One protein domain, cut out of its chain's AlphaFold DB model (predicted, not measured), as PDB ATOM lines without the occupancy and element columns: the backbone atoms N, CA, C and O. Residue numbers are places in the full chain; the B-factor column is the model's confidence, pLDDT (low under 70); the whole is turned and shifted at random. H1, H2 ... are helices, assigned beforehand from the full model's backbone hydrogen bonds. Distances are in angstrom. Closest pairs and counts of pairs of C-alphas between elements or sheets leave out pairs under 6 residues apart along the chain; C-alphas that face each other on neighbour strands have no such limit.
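Overview. This is residues 147 to 287 and 294 to 321 of the 343 residues of a protein of bacterium (UniProt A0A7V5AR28). Three long helices cross one another: H4 and H5 meet at 45 degrees, and H2 runs across both, meeting H4 near one end and the first residues of H5 near its own middle. Beyond this crossing H5 runs on and folds back as a hairpin with H6, with short H7 between H6 and H4 and with H8 across H5; H1 folds back beside the first part of H2, and H3 joins H2 to H4. The printed part has 169 residues with eight named helices, H1 to H8 in order, and no named strand, an all helix domain. It is only just compact, close to loose, with a radius of gyration of the C-alphas of 18.4 A and spans of 54 by 45 by 25 A.

Along the chain. H1, residues 152 to 159, begins at C-alpha 152 (145.868, 159.460, 238.748). H2, residues 163 to 188, is 36.4 A long; H3 is residues 191 to 199. H4, residues 202 to 226, is 36.1 A long. H5, residues 239 to 267, the longest, measures 41.9 A and begins at (154.531, 159.270, 259.925). H6 is residues 271 to 285, 19.9 A, and H7 residues 295 to 302. H8, residues 307 to 321, is 20.8 A and ends at (141.184, 176.347, 246.293).

Arrangement. H4 is the hub, touching H2, H3, H5 and H7. It touches H5 at a steep tilt of 45 degrees, the same way, with the C-alphas of Leu 217 and Val 243 closest at 6.3 A. H2 touches H4 about perpendicular, at 85 degrees, Tyr 182 to Leu 209 closest, C-alphas 7.1 A apart. H4 touches H7, the closest C-alphas those of Asn 216 and Asn 296 at 6.8 A. H3 and H4, a helical hairpin, only just touch, with 3 pairs of C-alphas within 8 A, the closest those of Leu 197 and Arg 205 at 5.6 A. H2 touches H5 at a tilt of 69 degrees, only just steep, the closest C-alphas those of Ile 174 and Ala 241 at 7.1 A. H1 and H2 form a hairpin, the closest C-alphas those of Leu 158 and Phe 166 at 5.9 A. H5 and H6 form another, at a shallow tilt of 16 degrees, opposite ways, the closest C-alphas those of Ala 265 and Lys 274 at 5.5 A. H6 touches H7, the closest C-alphas those of Cys 284 and Glu 298 at 6.3 A. H8 is close to H5 but not clearly touching, the C-alphas of Ala 257 and Leu 317 being closest at 7.3 A. H1 and H8 are apart, for instance. Every O i to N i+4 pair is within hydrogen-bond range in H1 to H7; in H8, 10 of 11 are.

Size, cuts and confidence. The C-alphas of Pro 201 and Gln 269 are farthest apart, at 56.6 A. Residues 288 to 293 are not printed, and C-alphas 287 and 294 are 10.4 A apart across the cut. The link from H4 to H5 is long, with 12 residues. Mean pLDDT of the printed part is 77.9; residues 280 to 287 and 294 to 321 are under 70.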
ATOM      1  N   SER A 147     145.931 157.022 248.727       90.50
ATOM      2  CA  SER A 147     145.813 156.825 247.279       90.50
ATOM      3  C   SER A 147     145.182 158.013 246.555       90.50
ATOM      4  O   SER A 147     145.478 158.220 245.384       90.50
ATOM      5  N   GLN A 148     144.384 158.838 247.241       88.44
ATOM      6  CA  GLN A 148     143.815 160.073 246.677       88.44
ATOM      7  C   GLN A 148     144.883 161.120 246.322       88.44
ATOM      8  O   GLN A 148     144.625 162.031 245.536       88.44
ATOM      9  N   HIS A 149     146.088 160.990 246.883       82.88
ATOM     10  CA  HIS A 149     147.216 161.883 246.624       82.88
ATOM     11  C   HIS A 149     148.249 161.285 245.658       82.88
ATOM     12  O   HIS A 149     149.236 161.946 245.333       82.88
ATOM     13  N   LEU A 150     148.051 160.045 245.202       86.44
ATOM     14  CA  LEU A 150     148.919 159.423 244.203       86.44
ATOM     15  C   LEU A 150     148.617 159.966 242.795       86.44
ATOM     16  O   LEU A 150     147.544 160.532 242.569       86.44
ATOM     17  N   PRO A 151     149.549 159.812 241.831       88.38
ATOM     18  CA  PRO A 151     149.264 160.087 240.425       88.38
ATOM     19  C   PRO A 151     148.012 159.339 239.962       88.38
ATOM     20  O   PRO A 151     147.807 158.188 240.339       88.38
ATOM     21  N   GLU A 152     147.191 159.976 239.127       90.38
ATOM     22  CA  GLU A 152     145.868 159.460 238.748       90.38
ATOM     23  C   GLU A 152     145.919 158.038 238.168       90.38
ATOM     24  O   GLU A 152     145.097 157.198 238.525       90.38
ATOM     25  N   ASN A 153     146.923 157.744 237.337       93.62
ATOM     26  CA  ASN A 153     147.105 156.420 236.737       93.62
ATOM     27  C   ASN A 153     147.390 155.344 237.797       93.62
ATOM     28  O   ASN A 153     146.766 154.286 237.774       93.62
ATOM     29  N   GLU A 154     148.271 155.634 238.763       92.88
ATOM     30  CA  GLU A 154     148.572 154.717 239.872       92.88
ATOM     31  C   GLU A 154     147.358 154.542 240.788       92.88
ATOM     32  O   GLU A 154     147.054 153.431 241.213       92.88
ATOM     33  N   ALA A 155     146.642 155.630 241.088       93.38
ATOM     34  CA  ALA A 155     145.448 155.579 241.921       93.38
ATOM     35  C   ALA A 155     144.351 154.718 241.276       93.38
ATOM     36  O   ALA A 155     143.744 153.900 241.965       93.38
ATOM     37  N   LYS A 156     144.126 154.855 239.961       95.38
ATOM     38  CA  LYS A 156     143.170 154.028 239.207       95.38
ATOM     39  C   LYS A 156     143.563 152.551 239.212       95.38
ATOM     40  O   LYS A 156     142.715 151.716 239.517       95.38
ATOM     41  N   GLU A 157     144.832 152.239 238.937       96.56
ATOM     42  CA  GLU A 157     145.359 150.868 239.004       96.56
ATOM     43  C   GLU A 157     145.110 150.268 240.391       96.56
ATOM     44  O   GLU A 157     144.482 149.220 240.517       96.56
ATOM     45  N   LEU A 158     145.512 150.976 241.447       95.75
ATOM     46  CA  LEU A 158     145.355 150.518 242.822       95.75
ATOM     47  C   LEU A 158     143.895 150.286 243.214       95.75
ATOM     48  O   LEU A 158     143.578 149.253 243.797       95.75
ATOM     49  N   LEU A 159     143.002 151.228 242.903       95.31
ATOM     50  CA  LEU A 159     141.590 151.139 243.289       95.31
ATOM     51  C   LEU A 159     140.829 150.026 242.548       95.31
ATOM     52  O   LEU A 159     139.753 149.645 243.000       95.31
ATOM     53  N   SER A 160     141.387 149.496 241.454       96.62
ATOM     54  CA  SER A 160     140.843 148.335 240.737       96.62
ATOM     55  C   SER A 160     141.252 146.978 241.320       96.62
ATOM     56  O   SER A 160     140.698 145.948 240.935       96.62
ATOM     57  N   LEU A 161     142.209 146.955 242.253       96.94
ATOM     58  CA  LEU A 161     142.692 145.722 242.871       96.94
ATOM     59  C   LEU A 161     141.737 145.222 243.973       96.94
ATOM     60  O   LEU A 161     141.125 146.029 244.680       96.94
ATOM     61  N   PRO A 162     141.671 143.895 244.210       97.19
ATOM     62  CA  PRO A 162     141.049 143.339 245.411       97.19
ATOM     63  C   PRO A 162     141.666 143.914 246.692       97.19
ATOM     64  O   PRO A 162     142.850 144.246 246.719       97.19
ATOM     65  N   GLU A 163     140.899 143.977 247.785       94.94
ATOM     66  CA  GLU A 163     141.334 144.641 249.025       94.94
ATOM     67  C   GLU A 163     142.663 144.105 249.587       94.94
ATOM     68  O   GLU A 163     143.507 144.880 250.044       94.94
ATOM     69  N   GLU A 164     142.880 142.789 249.534       91.19
ATOM     70  CA  GLU A 164     144.124 142.175 250.008       91.19
ATOM     71  C   GLU A 164     145.329 142.596 249.159       91.19
ATOM     72  O   GLU A 164     146.354 143.022 249.702       91.19
ATOM     73  N   GLU A 165     145.182 142.544 247.833       95.31
ATOM     74  CA  GLU A 165     146.232 142.916 246.884       95.31
ATOM     75  C   GLU A 165     146.511 144.421 246.932       95.31
ATOM     76  O   GLU A 165     147.666 144.841 246.940       95.31
ATOM     77  N   PHE A 166     145.471 145.244 247.095       95.62
ATOM     78  CA  PHE A 166     145.603 146.681 247.319       95.62
ATOM     79  C   PHE A 166     146.484 146.985 248.537       95.62
ATOM     80  O   PHE A 166     147.411 147.792 248.448       95.62
ATOM     81  N   VAL A 167     146.253 146.322 249.678       92.19
ATOM     82  CA  VAL A 167     147.064 146.529 250.894       92.19
ATOM     83  C   VAL A 167     148.516 146.110 250.672       92.19
ATOM     84  O   VAL A 167     149.429 146.811 251.120       92.19
ATOM     85  N   ILE A 168     148.748 144.987 249.988       92.19
ATOM     86  CA  ILE A 168     150.097 144.503 249.663       92.19
ATOM     87  C   ILE A 168     150.810 145.499 248.741       92.19
ATOM     88  O   ILE A 168     151.922 145.943 249.056       92.19
ATOM     89  N   ARG A 169     150.154 145.915 247.652       95.31
ATOM     90  CA  ARG A 169     150.698 146.863 246.676       95.31
ATOM     91  C   ARG A 169     150.978 148.224 247.308       95.31
ATOM     92  O   ARG A 169     152.062 148.767 247.103       95.31
ATOM     93  N   MET A 170     150.080 148.729 248.151       92.50
ATOM     94  CA  MET A 170     150.279 149.982 248.886       92.50
ATOM     95  C   MET A 170     151.463 149.916 249.850       92.50
ATOM     96  O   MET A 170     152.263 150.849 249.896       92.50
ATOM     97  N   ARG A 171     151.648 148.806 250.579       89.75
ATOM     98  CA  ARG A 171     152.842 148.620 251.429       89.75
ATOM     99  C   ARG A 171     154.125 148.653 250.607       89.75
ATOM    100  O   ARG A 171     155.098 149.269 251.042       89.75
ATOM    101  N   LYS A 172     154.119 148.016 249.433       92.12
ATOM    102  CA  LYS A 172     155.252 148.027 248.504       92.12
ATOM    103  C   LYS A 172     155.551 149.447 248.014       92.12
ATOM    104  O   LYS A 172     156.675 149.896 248.198       92.12
ATOM    105  N   ILE A 173     154.546 150.183 247.533       88.81
ATOM    106  CA  ILE A 173     154.697 151.578 247.078       88.81
ATOM    107  C   ILE A 173     155.221 152.475 248.201       88.81
ATOM    108  O   ILE A 173     156.159 153.239 247.992       88.81
ATOM    109  N   ILE A 174     154.657 152.375 249.409       86.12
ATOM    110  CA  ILE A 174     155.122 153.152 250.566       86.12
ATOM    111  C   ILE A 174     156.588 152.829 250.867       86.12
ATOM    112  O   ILE A 174     157.364 153.742 251.139       86.12
ATOM    113  N   SER A 175     156.983 151.556 250.802       85.44
ATOM    114  CA  SER A 175     158.370 151.143 251.034       85.44
ATOM    115  C   SER A 175     159.323 151.652 249.950       85.44
ATOM    116  O   SER A 175     160.372 152.189 250.283       85.44
ATOM    117  N   GLU A 176     158.967 151.505 248.674       87.94
ATOM    118  CA  GLU A 176     159.771 151.966 247.533       87.94
ATOM    119  C   GLU A 176     159.944 153.484 247.575       87.94
ATOM    120  O   GLU A 176     161.065 153.993 247.536       87.94
ATOM    121  N   ARG A 177     158.838 154.213 247.759       85.44
ATOM    122  CA  ARG A 177     158.880 155.668 247.866       85.44
ATOM    123  C   ARG A 177     159.659 156.111 249.094       85.44
ATOM    124  O   ARG A 177     160.432 157.043 248.980       85.44
ATOM    125  N   LYS A 178     159.538 155.439 250.241       82.62
ATOM    126  CA  LYS A 178     160.326 155.761 251.442       82.62
ATOM    127  C   LYS A 178     161.837 155.731 251.172       82.62
ATOM    128  O   LYS A 178     162.535 156.645 251.604       82.62
ATOM    129  N   GLU A 179     162.334 154.719 250.465       83.56
ATOM    130  CA  GLU A 179     163.757 154.637 250.103       83.56
ATOM    131  C   GLU A 179     164.163 155.741 249.116       83.56
ATOM    132  O   GLU A 179     165.212 156.364 249.298       83.56
ATOM    133  N   LEU A 180     163.304 156.052 248.135       84.94
ATOM    134  CA  LEU A 180     163.503 157.196 247.239       84.94
ATOM    135  C   LEU A 180     163.593 158.504 248.032       84.94
ATOM    136  O   LEU A 180     164.624 159.174 247.954       84.94
ATOM    137  N   LEU A 181     162.605 158.779 248.899       80.12
ATOM    138  CA  LEU A 181     162.562 159.968 249.753       80.12
ATOM    139  C   LEU A 181     163.845 160.120 250.583       80.12
ATOM    140  O   LEU A 181     164.363 161.226 250.711       80.12
ATOM    141  N   TYR A 182     164.388 159.031 251.136       83.50
ATOM    142  CA  TYR A 182     165.653 159.098 251.874       83.50
ATOM    143  C   TYR A 182     166.855 159.365 250.986       83.50
ATOM    144  O   TYR A 182     167.702 160.182 251.349       83.50
ATOM    145  N   SER A 183     166.952 158.673 249.852       85.69
ATOM    146  CA  SER A 183     168.063 158.860 248.919       85.69
ATOM    147  C   SER A 183     168.101 160.292 248.388       85.69
ATOM    148  O   SER A 183     169.168 160.882 248.229       85.69
ATOM    149  N   GLU A 184     166.927 160.872 248.174       80.56
ATOM    150  CA  GLU A 184     166.750 162.198 247.607       80.56
ATOM    151  C   GLU A 184     166.943 163.285 248.656       80.56
ATOM    152  O   GLU A 184     167.675 164.242 248.400       80.56
ATOM    153  N   LEU A 185     166.416 163.091 249.872       82.38
ATOM    154  CA  LEU A 185     166.743 163.957 251.001       82.38
ATOM    155  C   LEU A 185     168.255 164.002 251.203       82.38
ATOM    156  O   LEU A 185     168.819 165.088 251.266       82.38
ATOM    157  N   LEU A 186     168.926 162.847 251.232       85.88
ATOM    158  CA  LEU A 186     170.372 162.786 251.422       85.88
ATOM    159  C   LEU A 186     171.127 163.567 250.336       85.88
ATOM    160  O   LEU A 186     172.042 164.310 250.672       85.88
ATOM    161  N   LYS A 187     170.716 163.457 249.065       87.06
ATOM    162  CA  LYS A 187     171.299 164.231 247.952       87.06
ATOM    163  C   LYS A 187     171.086 165.739 248.104       87.06
ATOM    164  O   LYS A 187     171.963 166.502 247.712       87.06
ATOM    165  N   SER A 188     169.951 166.159 248.669       78.19
ATOM    166  CA  SER A 188     169.604 167.577 248.849       78.19
ATOM    167  C   SER A 188     170.338 168.267 250.005       78.19
ATOM    168  O   SER A 188     170.385 169.493 250.054       78.19
ATOM    169  N   LEU A 189     170.906 167.509 250.950       80.69
ATOM    170  CA  LEU A 189     171.590 168.094 252.104       80.69
ATOM    171  C   LEU A 189     172.941 168.707 251.702       80.69
ATOM    172  O   LEU A 189     173.621 168.168 250.830       80.69
ATOM    173  N   PRO A 190     173.414 169.764 252.384       86.31
ATOM    174  CA  PRO A 190     174.779 170.257 252.226       86.31
ATOM    175  C   PRO A 190     175.827 169.146 252.413       86.31
ATOM    176  O   PRO A 190     175.697 168.312 253.314       86.31
ATOM    177  N   LYS A 191     176.916 169.163 251.625       89.88
ATOM    178  CA  LYS A 191     177.971 168.123 251.651       89.88
ATOM    179  C   LYS A 191     178.489 167.811 253.063       89.88
ATOM    180  O   LYS A 191     178.694 166.649 253.399       89.88
ATOM    181  N   HIS A 192     178.652 168.826 253.915       90.88
ATOM    182  CA  HIS A 192     179.109 168.632 255.295       90.88
ATOM    183  C   HIS A 192     178.109 167.824 256.148       90.88
ATOM    184  O   HIS A 192     178.517 166.997 256.963       90.88
ATOM    185  N   GLN A 193     176.800 167.999 255.935       90.81
ATOM    186  CA  GLN A 193     175.763 167.217 256.615       90.81
ATOM    187  C   GLN A 193     175.687 165.789 256.068       90.81
ATOM    188  O   GLN A 193     175.546 164.849 256.850       90.81
ATOM    189  N   GLN A 194     175.847 165.611 254.750       93.50
ATOM    190  CA  GLN A 194     175.932 164.280 254.139       93.50
ATOM    191  C   GLN A 194     177.084 163.465 254.744       93.50
ATOM    192  O   GLN A 194     176.881 162.318 255.143       93.50
ATOM    193  N   LEU A 195     178.270 164.073 254.883       94.50
ATOM    194  CA  LEU A 195     179.437 163.447 255.512       94.50
ATOM    195  C   LEU A 195     179.172 163.089 256.980       94.50
ATOM    196  O   LEU A 195     179.458 161.965 257.394       94.50
ATOM    197  N   LYS A 196     178.554 163.997 257.748       95.06
ATOM    198  CA  LYS A 196     178.168 163.733 259.143       95.06
ATOM    199  C   LYS A 196     177.216 162.537 259.252       95.06
ATOM    200  O   LYS A 196     177.409 161.676 260.104       95.06
ATOM    201  N   LEU A 197     176.220 162.438 258.369       94.56
ATOM    202  CA  LEU A 197     175.293 161.300 258.324       94.56
ATOM    203  C   LEU A 197     175.979 159.998 257.891       94.56
ATOM    204  O   LEU A 197     175.648 158.927 258.405       94.56
ATOM    205  N   ALA A 198     176.935 160.069 256.963       94.38
ATOM    206  CA  ALA A 198     177.695 158.914 256.493       94.38
ATOM    207  C   ALA A 198     178.569 158.293 257.598       94.38
ATOM    208  O   ALA A 198     178.759 157.077 257.605       94.38
ATOM    209  N   GLN A 199     179.031 159.092 258.563       96.25
ATOM    210  CA  GLN A 199     179.808 158.618 259.716       96.25
ATOM    211  C   GLN A 199     178.953 157.917 260.786       96.25
ATOM    212  O   GLN A 199     179.487 157.174 261.607       96.25
ATOM    213  N   LEU A 200     177.628 158.111 260.780       94.31
ATOM    214  CA  LEU A 200     176.741 157.472 261.751       94.31
ATOM    215  C   LEU A 200     176.508 155.981 261.430       94.31
ATOM    216  O   LEU A 200     176.351 155.619 260.253       94.31
ATOM    217  N   PRO A 201     176.371 155.126 262.464       91.19
ATOM    218  CA  PRO A 201     175.816 153.780 262.340       91.19
ATOM    219  C   PRO A 201     174.463 153.779 261.617       91.19
ATOM    220  O   PRO A 201     173.683 154.725 261.729       91.19
ATOM    221  N   LYS A 202     174.138 152.697 260.898       84.38
ATOM    222  CA  LYS A 202     172.941 152.615 260.035       84.38
ATOM    223  C   LYS A 202     171.630 152.974 260.756       84.38
ATOM    224  O   LYS A 202     170.788 153.661 260.182       84.38
ATOM    225  N   ASN A 203     171.460 152.522 261.997       79.00
ATOM    226  CA  ASN A 203     170.291 152.830 262.827       79.00
ATOM    227  C   ASN A 203     170.223 154.322 263.202       79.00
ATOM    228  O   ASN A 203     169.177 154.940 263.032       79.00
ATOM    229  N   GLN A 204     171.341 154.914 263.622       87.62
ATOM    230  CA  GLN A 204     171.415 156.338 263.974       87.62
ATOM    231  C   GLN A 204     171.252 157.244 262.747       87.62
ATOM    232  O   GLN A 204     170.586 158.274 262.815       87.62
ATOM    233  N   ARG A 205     171.796 156.836 261.593       90.38
ATOM    234  CA  ARG A 205     171.614 157.544 260.320       90.38
ATOM    235  C   ARG A 205     170.140 157.633 259.943       90.38
ATOM    236  O   ARG A 205     169.677 158.691 259.532       90.38
ATOM    237  N   TYR A 206     169.405 156.534 260.101       85.06
ATOM    238  CA  TYR A 206     167.970 156.506 259.841       85.06
ATOM    239  C   TYR A 206     167.200 157.449 260.777       85.06
ATOM    240  O   TYR A 206     166.354 158.206 260.311       85.06
ATOM    241  N   GLU A 207     167.506 157.451 262.075       86.56
ATOM    242  CA  GLU A 207     166.867 158.353 263.047       86.56
ATOM    243  C   GLU A 207     167.158 159.835 262.753       86.56
ATOM    244  O   GLU A 207     166.253 160.673 262.808       86.56
ATOM    245  N   ALA A 208     168.394 160.154 262.359       90.69
ATOM    246  CA  ALA A 208     168.775 161.499 261.944       90.69
ATOM    247  C   ALA A 208     168.040 161.935 260.663       90.69
ATOM    248  O   ALA A 208     167.475 163.027 260.620       90.69
ATOM    249  N   LEU A 209     167.955 161.060 259.652       88.50
ATOM    250  CA  LEU A 209     167.180 161.316 258.430       88.50
ATOM    251  C   LEU A 209     165.686 161.500 258.723       88.50
ATOM    252  O   LEU A 209     165.056 162.391 258.162       88.50
ATOM    253  N   VAL A 210     165.112 160.697 259.623       85.88
ATOM    254  CA  VAL A 210     163.718 160.856 260.068       85.88
ATOM    255  C   VAL A 210     163.501 162.209 260.745       85.88
ATOM    256  O   VAL A 210     162.461 162.825 260.532       85.88
ATOM    257  N   SER A 211     164.467 162.687 261.529       88.69
ATOM    258  CA  SER A 211     164.383 163.997 262.186       88.69
ATOM    259  C   SER A 211     164.408 165.142 261.168       88.69
ATOM    260  O   SER A 211     163.551 166.020 261.225       88.69
ATOM    261  N   LEU A 212     165.295 165.071 260.171       87.12
ATOM    262  CA  LEU A 212     165.332 166.028 259.056       87.12
ATOM    263  C   LEU A 212     164.050 165.987 258.210       87.12
ATOM    264  O   LEU A 212     163.535 167.027 257.807       87.12
ATOM    265  N   LEU A 213     163.488 164.793 257.978       84.38
ATOM    266  CA  LEU A 213     162.193 164.666 257.308       84.38
ATOM    267  C   LEU A 213     161.068 165.319 258.103       84.38
ATOM    268  O   LEU A 213     160.207 165.930 257.487       84.38
ATOM    269  N   LYS A 214     161.047 165.202 259.436       85.81
ATOM    270  CA  LYS A 214     160.030 165.865 260.270       85.81
ATOM    271  C   LYS A 214     160.093 167.382 260.139       85.81
ATOM    272  O   LYS A 214     159.052 168.023 260.058       85.81
ATOM    273  N   GLU A 215     161.297 167.943 260.101       87.31
ATOM    274  CA  GLU A 215     161.489 169.381 259.915       87.31
ATOM    275  C   GLU A 215     161.019 169.837 258.526       87.31
ATOM    276  O   GLU A 215     160.230 170.772 258.420       87.31
ATOM    277  N   ASN A 216     161.420 169.126 257.467       81.88
ATOM    278  CA  ASN A 216     160.951 169.395 256.104       81.88
ATOM    279  C   ASN A 216     159.421 169.249 255.995       81.88
ATOM    280  O   ASN A 216     158.743 170.104 255.437       81.88
ATOM    281  N   LEU A 217     158.859 168.201 256.599       83.44
ATOM    282  CA  LEU A 217     157.421 167.966 256.640       83.44
ATOM    283  C   LEU A 217     156.676 169.129 257.299       83.44
ATOM    284  O   LEU A 217     155.641 169.549 256.789       83.44
ATOM    285  N   LYS A 218     157.207 169.658 258.406       88.00
ATOM    286  CA  LYS A 218     156.655 170.835 259.082       88.00
ATOM    287  C   LYS A 218     156.630 172.042 258.138       88.00
ATOM    288  O   LYS A 218     155.562 172.607 257.941       88.00
ATOM    289  N   LYS A 219     157.756 172.350 257.479       84.06
ATOM    290  CA  LYS A 219     157.840 173.434 256.483       84.06
ATOM    291  C   LYS A 219     156.830 173.241 255.337       84.06
ATOM    292  O   LYS A 219     156.118 174.167 254.972       84.06
ATOM    293  N   GLN A 220     156.712 172.022 254.800       83.06
ATOM    294  CA  GLN A 220     155.747 171.703 253.736       83.06
ATOM    295  C   GLN A 220     154.295 171.898 254.183       83.06
ATOM    296  O   GLN A 220     153.487 172.399 253.402       83.06
ATOM    297  N   LYS A 221     153.955 171.513 255.418       80.81
ATOM    298  CA  LYS A 221     152.616 171.737 255.974       80.81
ATOM    299  C   LYS A 221     152.306 173.220 256.125       80.81
ATOM    300  O   LYS A 221     151.249 173.629 255.673       80.81
ATOM    301  N   GLU A 222     153.234 174.008 256.663       83.50
ATOM    302  CA  GLU A 222     153.080 175.465 256.783       83.50
ATOM    303  C   GLU A 222     152.834 176.108 255.404       83.50
ATOM    304  O   GLU A 222     151.942 176.941 255.250       83.50
ATOM    305  N   CYS A 223     153.546 175.663 254.360       76.94
ATOM    306  CA  CYS A 223     153.284 176.106 252.987       76.94
ATOM    307  C   CYS A 223     151.896 175.694 252.475       76.94
ATOM    308  O   CYS A 223     151.221 176.490 251.822       76.94
ATOM    309  N   LEU A 224     151.475 174.453 252.736       78.12
ATOM    310  CA  LEU A 224     150.156 173.951 252.342       78.12
ATOM    311  C   LEU A 224     149.023 174.711 253.049       78.12
ATOM    312  O   LEU A 224     148.045 175.086 252.404       78.12
ATOM    313  N   GLU A 225     149.174 174.992 254.340       83.44
ATOM    314  CA  GLU A 225     148.239 175.812 255.117       83.44
ATOM    315  C   GLU A 225     148.167 177.241 254.565       83.44
ATOM    316  O   GLU A 225     147.072 177.768 254.368       83.44
ATOM    317  N   ALA A 226     149.308 177.849 254.216       76.19
ATOM    318  CA  ALA A 226     149.364 179.210 253.673       76.19
ATOM    319  C   ALA A 226     148.599 179.376 252.344       76.19
ATOM    320  O   ALA A 226     148.057 180.454 252.063       76.19
ATOM    321  N   VAL A 227     148.526 178.306 251.541       76.00
ATOM    322  CA  VAL A 227     147.729 178.266 250.304       76.00
ATOM    323  C   VAL A 227     146.277 177.830 250.541       76.00
ATOM    324  O   VAL A 227     145.497 177.822 249.597       76.00
ATOM    325  N   GLY A 228     145.882 177.498 251.772       82.50
ATOM    326  CA  GLY A 228     144.517 177.091 252.123       82.50
ATOM    327  C   GLY A 228     144.226 175.599 251.926       82.50
ATOM    328  O   GLY A 228     143.064 175.211 251.832       82.50
ATOM    329  N   THR A 229     145.256 174.752 251.838       81.12
ATOM    330  CA  THR A 229     145.072 173.294 251.863       81.12
ATOM    331  C   THR A 229     144.878 172.838 253.305       81.12
ATOM    332  O   THR A 229     145.731 173.087 254.152       81.12
ATOM    333  N   ASP A 230     143.782 172.131 253.578       85.94
ATOM    334  CA  ASP A 230     143.547 171.530 254.891       85.94
ATOM    335  C   ASP A 230     144.552 170.396 255.145       85.94
ATOM    336  O   ASP A 230     144.469 169.325 254.543       85.94
ATOM    337  N   VAL A 231     145.522 170.632 256.031       85.62
ATOM    338  CA  VAL A 231     146.522 169.627 256.421       85.62
ATOM    339  C   VAL A 231     146.070 168.748 257.589       85.62
ATOM    340  O   VAL A 231     146.766 167.780 257.921       85.62
ATOM    341  N   SER A 232     144.922 169.043 258.215       85.44
ATOM    342  CA  SER A 232     144.381 168.242 259.323       85.44
ATOM    343  C   SER A 232     144.071 166.811 258.879       85.44
ATOM    344  O   SER A 232     144.294 165.862 259.631       85.44
ATOM    345  N   VAL A 233     143.728 166.636 257.598       79.00
ATOM    346  CA  VAL A 233     143.500 165.336 256.947       79.00
ATOM    347  C   VAL A 233     144.703 164.385 257.025       79.00
ATOM    348  O   VAL A 233     144.538 163.172 256.871       79.00
ATOM    349  N   PHE A 234     145.910 164.909 257.279       81.44
ATOM    350  CA  PHE A 234     147.140 164.123 257.390       81.44
ATOM    351  C   PHE A 234     147.531 163.777 258.834       81.44
ATOM    352  O   PHE A 234     148.396 162.923 259.016       81.44
ATOM    353  N   GLN A 235     146.940 164.412 259.854       81.69
ATOM    354  CA  GLN A 235     147.406 164.303 261.249       81.69
ATOM    355  C   GLN A 235     147.260 162.890 261.836       81.69
ATOM    356  O   GLN A 235     148.079 162.476 262.654       81.69
ATOM    357  N   ASP A 236     146.279 162.121 261.359       77.50
ATOM    358  CA  ASP A 236     146.035 160.743 261.806       77.50
ATOM    359  C   ASP A 236     146.864 159.693 261.047       77.50
ATOM    360  O   ASP A 236     146.762 158.488 261.310       77.50
ATOM    361  N   LEU A 237     147.653 160.109 260.052       76.81
ATOM    362  CA  LEU A 237     148.430 159.177 259.249       76.81
ATOM    363  C   LEU A 237     149.681 158.723 260.014       76.81
ATOM    364  O   LEU A 237     150.351 159.516 260.672       76.81
ATOM    365  N   PRO A 238     150.085 157.446 259.885       77.75
ATOM    366  CA  PRO A 238     151.409 157.028 260.321       77.75
ATOM    367  C   PRO A 238     152.478 157.909 259.666       77.75
ATOM    368  O   PRO A 238     152.411 158.130 258.463       77.75
ATOM    369  N   PHE A 239     153.507 158.326 260.407       82.00
ATOM    370  CA  PHE A 239     154.531 159.270 259.925       82.00
ATOM    371  C   PHE A 239     155.039 159.016 258.488       82.00
ATOM    372  O   PHE A 239     155.214 159.942 257.713       82.00
ATOM    373  N   GLN A 240     155.261 157.760 258.084       78.00
ATOM    374  CA  GLN A 240     155.711 157.455 256.715       78.00
ATOM    375  C   GLN A 240     154.644 157.760 255.653       78.00
ATOM    376  O   GLN A 240     154.964 158.260 254.580       78.00
ATOM    377  N   ALA A 241     153.387 157.446 255.956       74.94
ATOM    378  CA  ALA A 241     152.241 157.772 255.120       74.94
ATOM    379  C   ALA A 241     151.984 159.280 255.091       74.94
ATOM    380  O   ALA A 241     151.702 159.822 254.032       74.94
ATOM    381  N   GLU A 242     152.128 159.942 256.236       82.25
ATOM    382  CA  GLU A 242     152.021 161.390 256.373       82.25
ATOM    383  C   GLU A 242     153.060 162.110 255.510       82.25
ATOM    384  O   GLU A 242     152.694 162.956 254.700       82.25
ATOM    385  N   VAL A 243     154.338 161.718 255.608       81.62
ATOM    386  CA  VAL A 243     155.409 162.276 254.770       81.62
ATOM    387  C   VAL A 243     155.074 162.118 253.292       81.62
ATOM    388  O   VAL A 243     155.174 163.080 252.538       81.62
ATOM    389  N   LEU A 244     154.635 160.929 252.874       77.38
ATOM    390  CA  LEU A 244     154.264 160.688 251.482       77.38
ATOM    391  C   LEU A 244     153.072 161.539 251.041       77.38
ATOM    392  O   LEU A 244     153.141 162.167 249.989       77.38
ATOM    393  N   ALA A 245     152.002 161.572 251.832       75.88
ATOM    394  CA  ALA A 245     150.786 162.303 251.504       75.88
ATOM    395  C   ALA A 245     151.043 163.813 251.422       75.88
ATOM    396  O   ALA A 245     150.690 164.431 250.418       75.88
ATOM    397  N   VAL A 246     151.737 164.385 252.412       77.62
ATOM    398  CA  VAL A 246     152.102 165.808 252.426       77.62
ATOM    399  C   VAL A 246     153.055 166.139 251.284       77.62
ATOM    400  O   VAL A 246     152.810 167.101 250.566       77.62
ATOM    401  N   SER A 247     154.095 165.334 251.043       78.06
ATOM    402  CA  SER A 247     155.014 165.585 249.925       78.06
ATOM    403  C   SER A 247     154.316 165.479 248.565       78.06
ATOM    404  O   SER A 247     154.597 166.276 247.672       78.06
ATOM    405  N   CYS A 248     153.377 164.545 248.389       76.19
ATOM    406  CA  CYS A 248     152.562 164.461 247.176       76.19
ATOM    407  C   CYS A 248     151.621 165.665 247.022       76.19
ATOM    408  O   CYS A 248     151.559 166.247 245.937       76.19
ATOM    409  N   ALA A 249     150.928 166.067 248.092       76.00
ATOM    410  CA  ALA A 249     150.058 167.241 248.093       76.00
ATOM    411  C   ALA A 249     150.847 168.521 247.779       76.00
ATOM    412  O   ALA A 249     150.465 169.276 246.887       76.00
ATOM    413  N   TYR A 250     152.000 168.702 248.426       77.12
ATOM    414  CA  TYR A 250     152.918 169.808 248.181       77.12
ATOM    415  C   TYR A 250     153.364 169.853 246.714       77.12
ATOM    416  O   TYR A 250     153.199 170.877 246.056       77.12
ATOM    417  N   ARG A 251     153.821 168.729 246.141       79.44
ATOM    418  CA  ARG A 251     154.197 168.664 244.713       79.44
ATOM    419  C   ARG A 251     153.036 169.013 243.783       79.44
ATOM    420  O   ARG A 251     153.253 169.674 242.772       79.44
ATOM    421  N   LYS A 252     151.811 168.583 244.104       78.25
ATOM    422  CA  LYS A 252     150.616 168.921 243.315       78.25
ATOM    423  C   LYS A 252     150.339 170.427 243.340       78.25
ATOM    424  O   LYS A 252     150.053 171.001 242.287       78.25
ATOM    425  N   VAL A 253     150.449 171.058 244.510       75.88
ATOM    426  CA  VAL A 253     150.305 172.514 244.671       75.88
ATOM    427  C   VAL A 253     151.389 173.248 243.889       75.88
ATOM    428  O   VAL A 253     151.051 174.109 243.080       75.88
ATOM    429  N   VAL A 254     152.658 172.856 244.053       76.69
ATOM    430  CA  VAL A 254     153.783 173.448 243.314       76.69
ATOM    431  C   VAL A 254     153.544 173.337 241.814       76.69
ATOM    432  O   VAL A 254     153.522 174.361 241.146       76.69
ATOM    433  N   ARG A 255     153.256 172.139 241.288       79.25
ATOM    434  CA  ARG A 255     152.986 171.933 239.853       79.25
ATOM    435  C   ARG A 255     151.856 172.827 239.341       79.25
ATOM    436  O   ARG A 255     152.015 173.483 238.324       79.25
ATOM    437  N   THR A 256     150.757 172.912 240.089       76.50
ATOM    438  CA  THR A 256     149.625 173.781 239.730       76.50
ATOM    439  C   THR A 256     150.030 175.259 239.700       76.50
ATOM    440  O   THR A 256     149.551 176.006 238.850       76.50
ATOM    441  N   ALA A 257     150.896 175.692 240.620       72.94
ATOM    442  CA  ALA A 257     151.438 177.047 240.624       72.94
ATOM    443  C   ALA A 257     152.359 177.285 239.415       72.94
ATOM    444  O   ALA A 257     152.221 178.308 238.750       72.94
ATOM    445  N   VAL A 258     153.233 176.322 239.088       74.19
ATOM    446  CA  VAL A 258     154.106 176.367 237.902       74.19
ATOM    447  C   VAL A 258     153.288 176.525 236.625       74.19
ATOM    448  O   VAL A 258     153.536 177.448 235.854       74.19
ATOM    449  N   ASP A 259     152.293 175.661 236.420       75.38
ATOM    450  CA  ASP A 259     151.477 175.660 235.203       75.38
ATOM    451  C   ASP A 259     150.776 177.013 235.010       75.38
ATOM    452  O   ASP A 259     150.757 177.556 233.907       75.38
ATOM    453  N   ARG A 260     150.288 177.624 236.097       73.00
ATOM    454  CA  ARG A 260     149.673 178.957 236.043       73.00
ATOM    455  C   ARG A 260     150.657 180.078 235.786       73.00
ATOM    456  O   ARG A 260     150.329 180.997 235.048       73.00
ATOM    457  N   LEU A 261     151.834 180.038 236.400       72.56
ATOM    458  CA  LEU A 261     152.862 181.038 236.122       72.56
ATOM    459  C   LEU A 261     153.281 180.971 234.651       72.56
ATOM    460  O   LEU A 261     153.468 182.012 234.030       72.56
ATOM    461  N   LEU A 262     153.344 179.771 234.069       76.88
ATOM    462  CA  LEU A 262     153.565 179.590 232.636       76.88
ATOM    463  C   LEU A 262     152.391 180.107 231.791       76.88
ATOM    464  O   LEU A 262     152.624 180.670 230.725       76.88
ATOM    465  N   GLU A 263     151.143 179.950 232.237       81.19
ATOM    466  CA  GLU A 263     149.973 180.555 231.582       81.19
ATOM    467  C   GLU A 263     149.998 182.089 231.650       81.19
ATOM    468  O   GLU A 263     149.806 182.740 230.626       81.19
ATOM    469  N   LEU A 264     150.306 182.676 232.809       77.12
ATOM    470  CA  LEU A 264     150.454 184.126 232.986       77.12
ATOM    471  C   LEU A 264     151.629 184.675 232.173       77.12
ATOM    472  O   LEU A 264     151.514 185.704 231.518       77.12
ATOM    473  N   ALA A 265     152.749 183.958 232.124       76.31
ATOM    474  CA  ALA A 265     153.883 184.337 231.290       76.31
ATOM    475  C   ALA A 265     153.520 184.394 229.794       76.31
ATOM    476  O   ALA A 265     154.159 185.129 229.046       76.31
ATOM    477  N   LYS A 266     152.493 183.658 229.341       84.56
ATOM    478  CA  LYS A 266     151.986 183.758 227.962       84.56
ATOM    479  C   LYS A 266     151.128 185.003 227.729       84.56
ATOM    480  O   LYS A 266     151.025 185.426 226.584       84.56
ATOM    481  N   THR A 267     150.505 185.567 228.766       88.31
ATOM    482  CA  THR A 267     149.649 186.761 228.637       88.31
ATOM    483  C   THR A 267     150.428 188.070 228.766       88.31
ATOM    484  O   THR A 267     149.952 189.109 228.309       88.31
ATOM    485  N   ILE A 268     151.630 188.036 229.347       88.75
ATOM    486  CA  ILE A 268     152.512 189.200 229.471       88.75
ATOM    487  C   ILE A 268     153.113 189.540 228.098       88.75
ATOM    488  O   ILE A 268     153.875 188.758 227.535       88.75
ATOM    489  N   GLN A 269     152.784 190.728 227.578       92.25
ATOM    490  CA  GLN A 269     153.314 191.236 226.303       92.25
ATOM    491  C   GLN A 269     154.759 191.751 226.414       92.25
ATOM    492  O   GLN A 269     155.497 191.733 225.433       92.25
ATOM    493  N   ASP A 270     155.175 192.206 227.600       92.31
ATOM    494  CA  ASP A 270     156.533 192.693 227.846       92.31
ATOM    495  C   ASP A 270     157.510 191.517 228.038       92.31
ATOM    496  O   ASP A 270     157.548 190.867 229.089       92.31
ATOM    497  N   GLU A 271     158.337 191.263 227.021       88.56
ATOM    498  CA  GLU A 271     159.336 190.187 227.028       88.56
ATOM    499  C   GLU A 271     160.394 190.333 228.139       88.56
ATOM    500  O   GLU A 271     160.910 189.325 228.627       88.56
ATOM    501  N   SER A 272     160.686 191.546 228.625       83.81
ATOM    502  CA  SER A 272     161.600 191.752 229.760       83.81
ATOM    503  C   SER A 272     160.974 191.297 231.075       83.81
ATOM    504  O   SER A 272     161.638 190.667 231.904       83.81
ATOM    505  N   VAL A 273     159.688 191.591 231.286       77.44
ATOM    506  CA  VAL A 273     158.950 191.131 232.474       77.44
ATOM    507  C   VAL A 273     158.771 189.618 232.427       77.44
ATOM    508  O   VAL A 273     159.075 188.935 233.404       77.44
ATOM    509  N   LYS A 274     158.374 189.080 231.273       83.00
ATOM    510  CA  LYS A 274     158.234 187.639 231.043       83.00
ATOM    511  C   LYS A 274     159.547 186.889 231.265       83.00
ATOM    512  O   LYS A 274     159.561 185.893 231.984       83.00
ATOM    513  N   THR A 275     160.659 187.398 230.737       78.94
ATOM    514  CA  THR A 275     161.992 186.807 230.933       78.94
ATOM    515  C   THR A 275     162.444 186.905 232.385       78.94
ATOM    516  O   THR A 275     162.991 185.941 232.907       78.94
ATOM    517  N   ARG A 276     162.187 188.016 233.089       75.94
ATOM    518  CA  ARG A 276     162.491 188.132 234.528       75.94
ATOM    519  C   ARG A 276     161.654 187.183 235.374       75.94
ATOM    520  O   ARG A 276     162.195 186.576 236.289       75.94
ATOM    521  N   LEU A 277     160.375 187.012 235.052       75.38
ATOM    522  CA  LEU A 277     159.475 186.099 235.752       75.38
ATOM    523  C   LEU A 277     159.879 184.639 235.499       75.38
ATOM    524  O   LEU A 277     160.027 183.870 236.447       75.38
ATOM    525  N   LEU A 278     160.182 184.287 234.246       75.69
ATOM    526  CA  LEU A 278     160.723 182.978 233.879       75.69
ATOM    527  C   LEU A 278     162.113 182.739 234.471       75.69
ATOM    528  O   LEU A 278     162.366 181.631 234.911       75.69
ATOM    529  N   ASN A 279     162.998 183.735 234.553       70.56
ATOM    530  CA  ASN A 279     164.336 183.585 235.132       70.56
ATOM    531  C   ASN A 279     164.322 183.570 236.658       70.56
ATOM    532  O   ASN A 279     165.083 182.812 237.243       70.56
ATOM    533  N   ALA A 280     163.459 184.331 237.331       65.94
ATOM    534  CA  ALA A 280     163.230 184.191 238.772       65.94
ATOM    535  C   ALA A 280     162.701 182.782 239.084       65.94
ATOM    536  O   ALA A 280     163.130 182.131 240.034       65.94
ATOM    537  N   PHE A 281     161.843 182.260 238.210       65.94
ATOM    538  CA  PHE A 281     161.298 180.917 238.317       65.94
ATOM    539  C   PHE A 281     162.309 179.808 237.958       65.94
ATOM    540  O   PHE A 281     162.403 178.792 238.646       65.94
ATOM    541  N   LEU A 282     163.106 179.997 236.905       58.84
ATOM    542  CA  LEU A 282     164.154 179.078 236.470       58.84
ATOM    543  C   LEU A 282     165.348 179.121 237.411       58.84
ATOM    544  O   LEU A 282     165.899 178.072 237.676       58.84
ATOM    545  N   SER A 283     165.707 180.260 237.998       51.62
ATOM    546  CA  SER A 283     166.727 180.339 239.054       51.62
ATOM    547  C   SER A 283     166.250 179.695 240.354       51.62
ATOM    548  O   SER A 283     167.060 179.103 241.063       51.62
ATOM    549  N   CYS A 284     164.936 179.666 240.620       46.84
ATOM    550  CA  CYS A 284     164.367 178.779 241.636       46.84
ATOM    551  C   CYS A 284     164.527 177.285 241.286       46.84
ATOM    552  O   CYS A 284     164.598 176.470 242.204       46.84
ATOM    553  N   ASN A 285     164.679 176.943 240.000       46.66
ATOM    554  CA  ASN A 285     164.674 175.581 239.445       46.66
ATOM    555  C   ASN A 285     166.018 175.053 238.884       46.66
ATOM    556  O   ASN A 285     166.127 173.853 238.625       46.66
ATOM    557  N   GLN A 286     167.024 175.897 238.656       36.97
ATOM    558  CA  GLN A 286     168.261 175.556 237.954       36.97
ATOM    559  C   GLN A 286     169.442 175.610 238.916       36.97
ATOM    560  O   GLN A 286     169.984 176.669 239.195       36.97
ATOM    561  N   GLU A 287     169.818 174.432 239.407       35.38
ATOM    562  CA  GLU A 287     171.184 173.911 239.293       35.38
ATOM    563  C   GLU A 287     171.098 172.369 239.352       35.38
ATOM    564  O   GLU A 287     170.674 171.771 240.337       35.38
ATOM    565  N   ARG A 294     162.802 168.830 244.497       51.00
ATOM    566  CA  ARG A 294     162.970 170.288 244.487       51.00
ATOM    567  C   ARG A 294     162.313 171.011 245.684       51.00
ATOM    568  O   ARG A 294     162.532 172.198 245.862       51.00
ATOM    569  N   SER A 295     161.615 170.318 246.595       49.31
ATOM    570  CA  SER A 295     160.748 170.981 247.584       49.31
ATOM    571  C   SER A 295     161.444 171.793 248.685       49.31
ATOM    572  O   SER A 295     160.914 172.824 249.067       49.31
ATOM    573  N   ASN A 296     162.614 171.411 249.205       39.59
ATOM    574  CA  ASN A 296     163.216 172.169 250.323       39.59
ATOM    575  C   ASN A 296     163.845 173.504 249.886       39.59
ATOM    576  O   ASN A 296     163.749 174.495 250.605       39.59
ATOM    577  N   ILE A 297     164.461 173.532 248.702       42.53
ATOM    578  CA  ILE A 297     165.074 174.739 248.131       42.53
ATOM    579  C   ILE A 297     163.986 175.665 247.570       42.53
ATOM    580  O   ILE A 297     164.088 176.878 247.706       42.53
ATOM    581  N   GLU A 298     162.914 175.109 247.002       46.41
ATOM    582  CA  GLU A 298     161.755 175.881 246.541       46.41
ATOM    583  C   GLU A 298     161.006 176.565 247.687       46.41
ATOM    584  O   GLU A 298     160.569 177.695 247.508       46.41
ATOM    585  N   ILE A 299     160.896 175.936 248.866       41.62
ATOM    586  CA  ILE A 299     160.269 176.554 250.045       41.62
ATOM    587  C   ILE A 299     161.087 177.756 250.520       41.62
ATOM    588  O   ILE A 299     160.547 178.853 250.635       41.62
ATOM    589  N   GLU A 300     162.390 177.587 250.759       40.62
ATOM    590  CA  GLU A 300     163.237 178.701 251.211       40.62
ATOM    591  C   GLU A 300     163.349 179.805 250.155       40.62
ATOM    592  O   GLU A 300     163.373 180.980 250.509       40.62
ATOM    593  N   ARG A 301     163.323 179.459 248.859       48.66
ATOM    594  CA  ARG A 301     163.332 180.450 247.777       48.66
ATOM    595  C   ARG A 301     161.994 181.156 247.594       48.66
ATOM    596  O   ARG A 301     161.987 182.371 247.423       48.66
ATOM    597  N   PHE A 302     160.873 180.449 247.720       49.69
ATOM    598  CA  PHE A 302     159.550 181.064 247.797       49.69
ATOM    599  C   PHE A 302     159.483 182.032 248.980       49.69
ATOM    600  O   PHE A 302     159.085 183.177 248.804       49.69
ATOM    601  N   PHE A 303     159.978 181.631 250.157       48.78
ATOM    602  CA  PHE A 303     160.110 182.512 251.321       48.78
ATOM    603  C   PHE A 303     161.218 183.575 251.190       48.78
ATOM    604  O   PHE A 303     161.283 184.477 252.023       48.78
ATOM    605  N   SER A 304     162.043 183.534 250.146       48.88
ATOM    606  CA  SER A 304     162.992 184.602 249.809       48.88
ATOM    607  C   SER A 304     162.445 185.602 248.784       48.88
ATOM    608  O   SER A 304     163.060 186.645 248.571       48.88
ATOM    609  N   LEU A 305     161.295 185.316 248.155       51.41
ATOM    610  CA  LEU A 305     160.643 186.259 247.249       51.41
ATOM    611  C   LEU A 305     160.198 187.521 248.010       51.41
ATOM    612  O   LEU A 305     159.787 187.422 249.174       51.41
ATOM    613  N   PRO A 306     160.210 188.697 247.352       59.50
ATOM    614  CA  PRO A 306     159.595 189.901 247.894       59.50
ATOM    615  C   PRO A 306     158.149 189.630 248.317       59.50
ATOM    616  O   PRO A 306     157.402 188.948 247.614       59.50
ATOM    617  N   GLU A 307     157.750 190.180 249.462       52.62
ATOM    618  CA  GLU A 307     156.441 189.940 250.081       52.62
ATOM    619  C   GLU A 307     155.270 190.171 249.122       52.62
ATOM    620  O   GLU A 307     154.376 189.339 249.050       52.62
ATOM    621  N   MET A 308     155.351 191.211 248.290       52.41
ATOM    622  CA  MET A 308     154.360 191.506 247.252       52.41
ATOM    623  C   MET A 308     154.159 190.346 246.262       52.41
ATOM    624  O   MET A 308     153.026 189.965 245.992       52.41
ATOM    625  N   MET A 309     155.243 189.743 245.758       51.59
ATOM    626  CA  MET A 309     155.146 188.606 244.831       51.59
ATOM    627  C   MET A 309     154.620 187.356 245.536       51.59
ATOM    628  O   MET A 309     153.865 186.588 244.943       51.59
ATOM    629  N   ARG A 310     154.993 187.148 246.807       62.78
ATOM    630  CA  ARG A 310     154.427 186.049 247.602       62.78
ATOM    631  C   ARG A 310     152.928 186.219 247.775       62.78
ATOM    632  O   ARG A 310     152.204 185.271 247.503       62.78
ATOM    633  N   GLU A 311     152.467 187.396 248.183       62.25
ATOM    634  CA  GLU A 311     151.042 187.666 248.401       62.25
ATOM    635  C   GLU A 311     150.233 187.598 247.103       62.25
ATOM    636  O   GLU A 311     149.116 187.086 247.111       62.25
ATOM    637  N   GLU A 312     150.799 188.006 245.968       61.66
ATOM    638  CA  GLU A 312     150.148 187.853 244.664       61.66
ATOM    639  C   GLU A 312     150.004 186.370 244.274       61.66
ATOM    640  O   GLU A 312     148.911 185.910 243.926       61.66
ATOM    641  N   ILE A 313     151.075 185.580 244.425       58.34
ATOM    642  CA  ILE A 313     151.044 184.132 244.174       58.34
ATOM    643  C   ILE A 313     150.067 183.436 245.136       58.34
ATOM    644  O   ILE A 313     149.243 182.626 244.703       58.34
ATOM    645  N   LEU A 314     150.115 183.760 246.433       56.75
ATOM    646  CA  LEU A 314     149.210 183.206 247.443       56.75
ATOM    647  C   LEU A 314     147.758 183.619 247.183       56.75
ATOM    648  O   LEU A 314     146.867 182.779 247.300       56.75
ATOM    649  N   GLY A 315     147.508 184.862 246.770       66.12
ATOM    650  CA  GLY A 315     146.182 185.365 246.411       66.12
ATOM    651  C   GLY A 315     145.559 184.579 245.257       66.12
ATOM    652  O   GLY A 315     144.420 184.114 245.358       66.12
ATOM    653  N   VAL A 316     146.335 184.325 244.200       59.81
ATOM    654  CA  VAL A 316     145.913 183.509 243.047       59.81
ATOM    655  C   VAL A 316     145.650 182.049 243.445       59.81
ATOM    656  O   VAL A 316     144.720 181.408 242.933       59.81
ATOM    657  N   LEU A 317     146.451 181.487 244.354       50.38
ATOM    658  CA  LEU A 317     146.262 180.116 244.839       50.38
ATOM    659  C   LEU A 317     145.007 179.991 245.718       50.38
ATOM    660  O   LEU A 317     144.179 179.110 245.455       50.38
ATOM    661  N   ARG A 318     144.810 180.916 246.667       60.72
ATOM    662  CA  ARG A 318     143.644 180.961 247.570       60.72
ATOM    663  C   ARG A 318     142.327 181.103 246.810       60.72
ATOM    664  O   ARG A 318     141.397 180.339 247.064       60.72
ATOM    665  N   GLN A 319     142.260 181.995 245.814       63.53
ATOM    666  CA  GLN A 319     141.044 182.191 245.008       63.53
ATOM    667  C   GLN A 319     140.542 180.896 244.348       63.53
ATOM    668  O   GLN A 319     139.335 180.716 244.192       63.53
ATOM    669  N   ARG A 320     141.432 179.963 243.982       50.75
ATOM    670  CA  ARG A 320     141.037 178.731 243.277       50.75
ATOM    671  C   ARG A 320     140.819 177.523 244.175       50.75
ATOM    672  O   ARG A 320     140.035 176.668 243.785       50.75
ATOM    673  N   ILE A 321     141.473 177.430 245.334       52.00
ATOM    674  CA  ILE A 321     141.184 176.347 246.293       52.00
ATOM    675  C   ILE A 321     139.761 176.496 246.854       52.00
ATOM    676  O   ILE A 321     139.136 175.504 247.214       52.00
TER     677      ILE A 321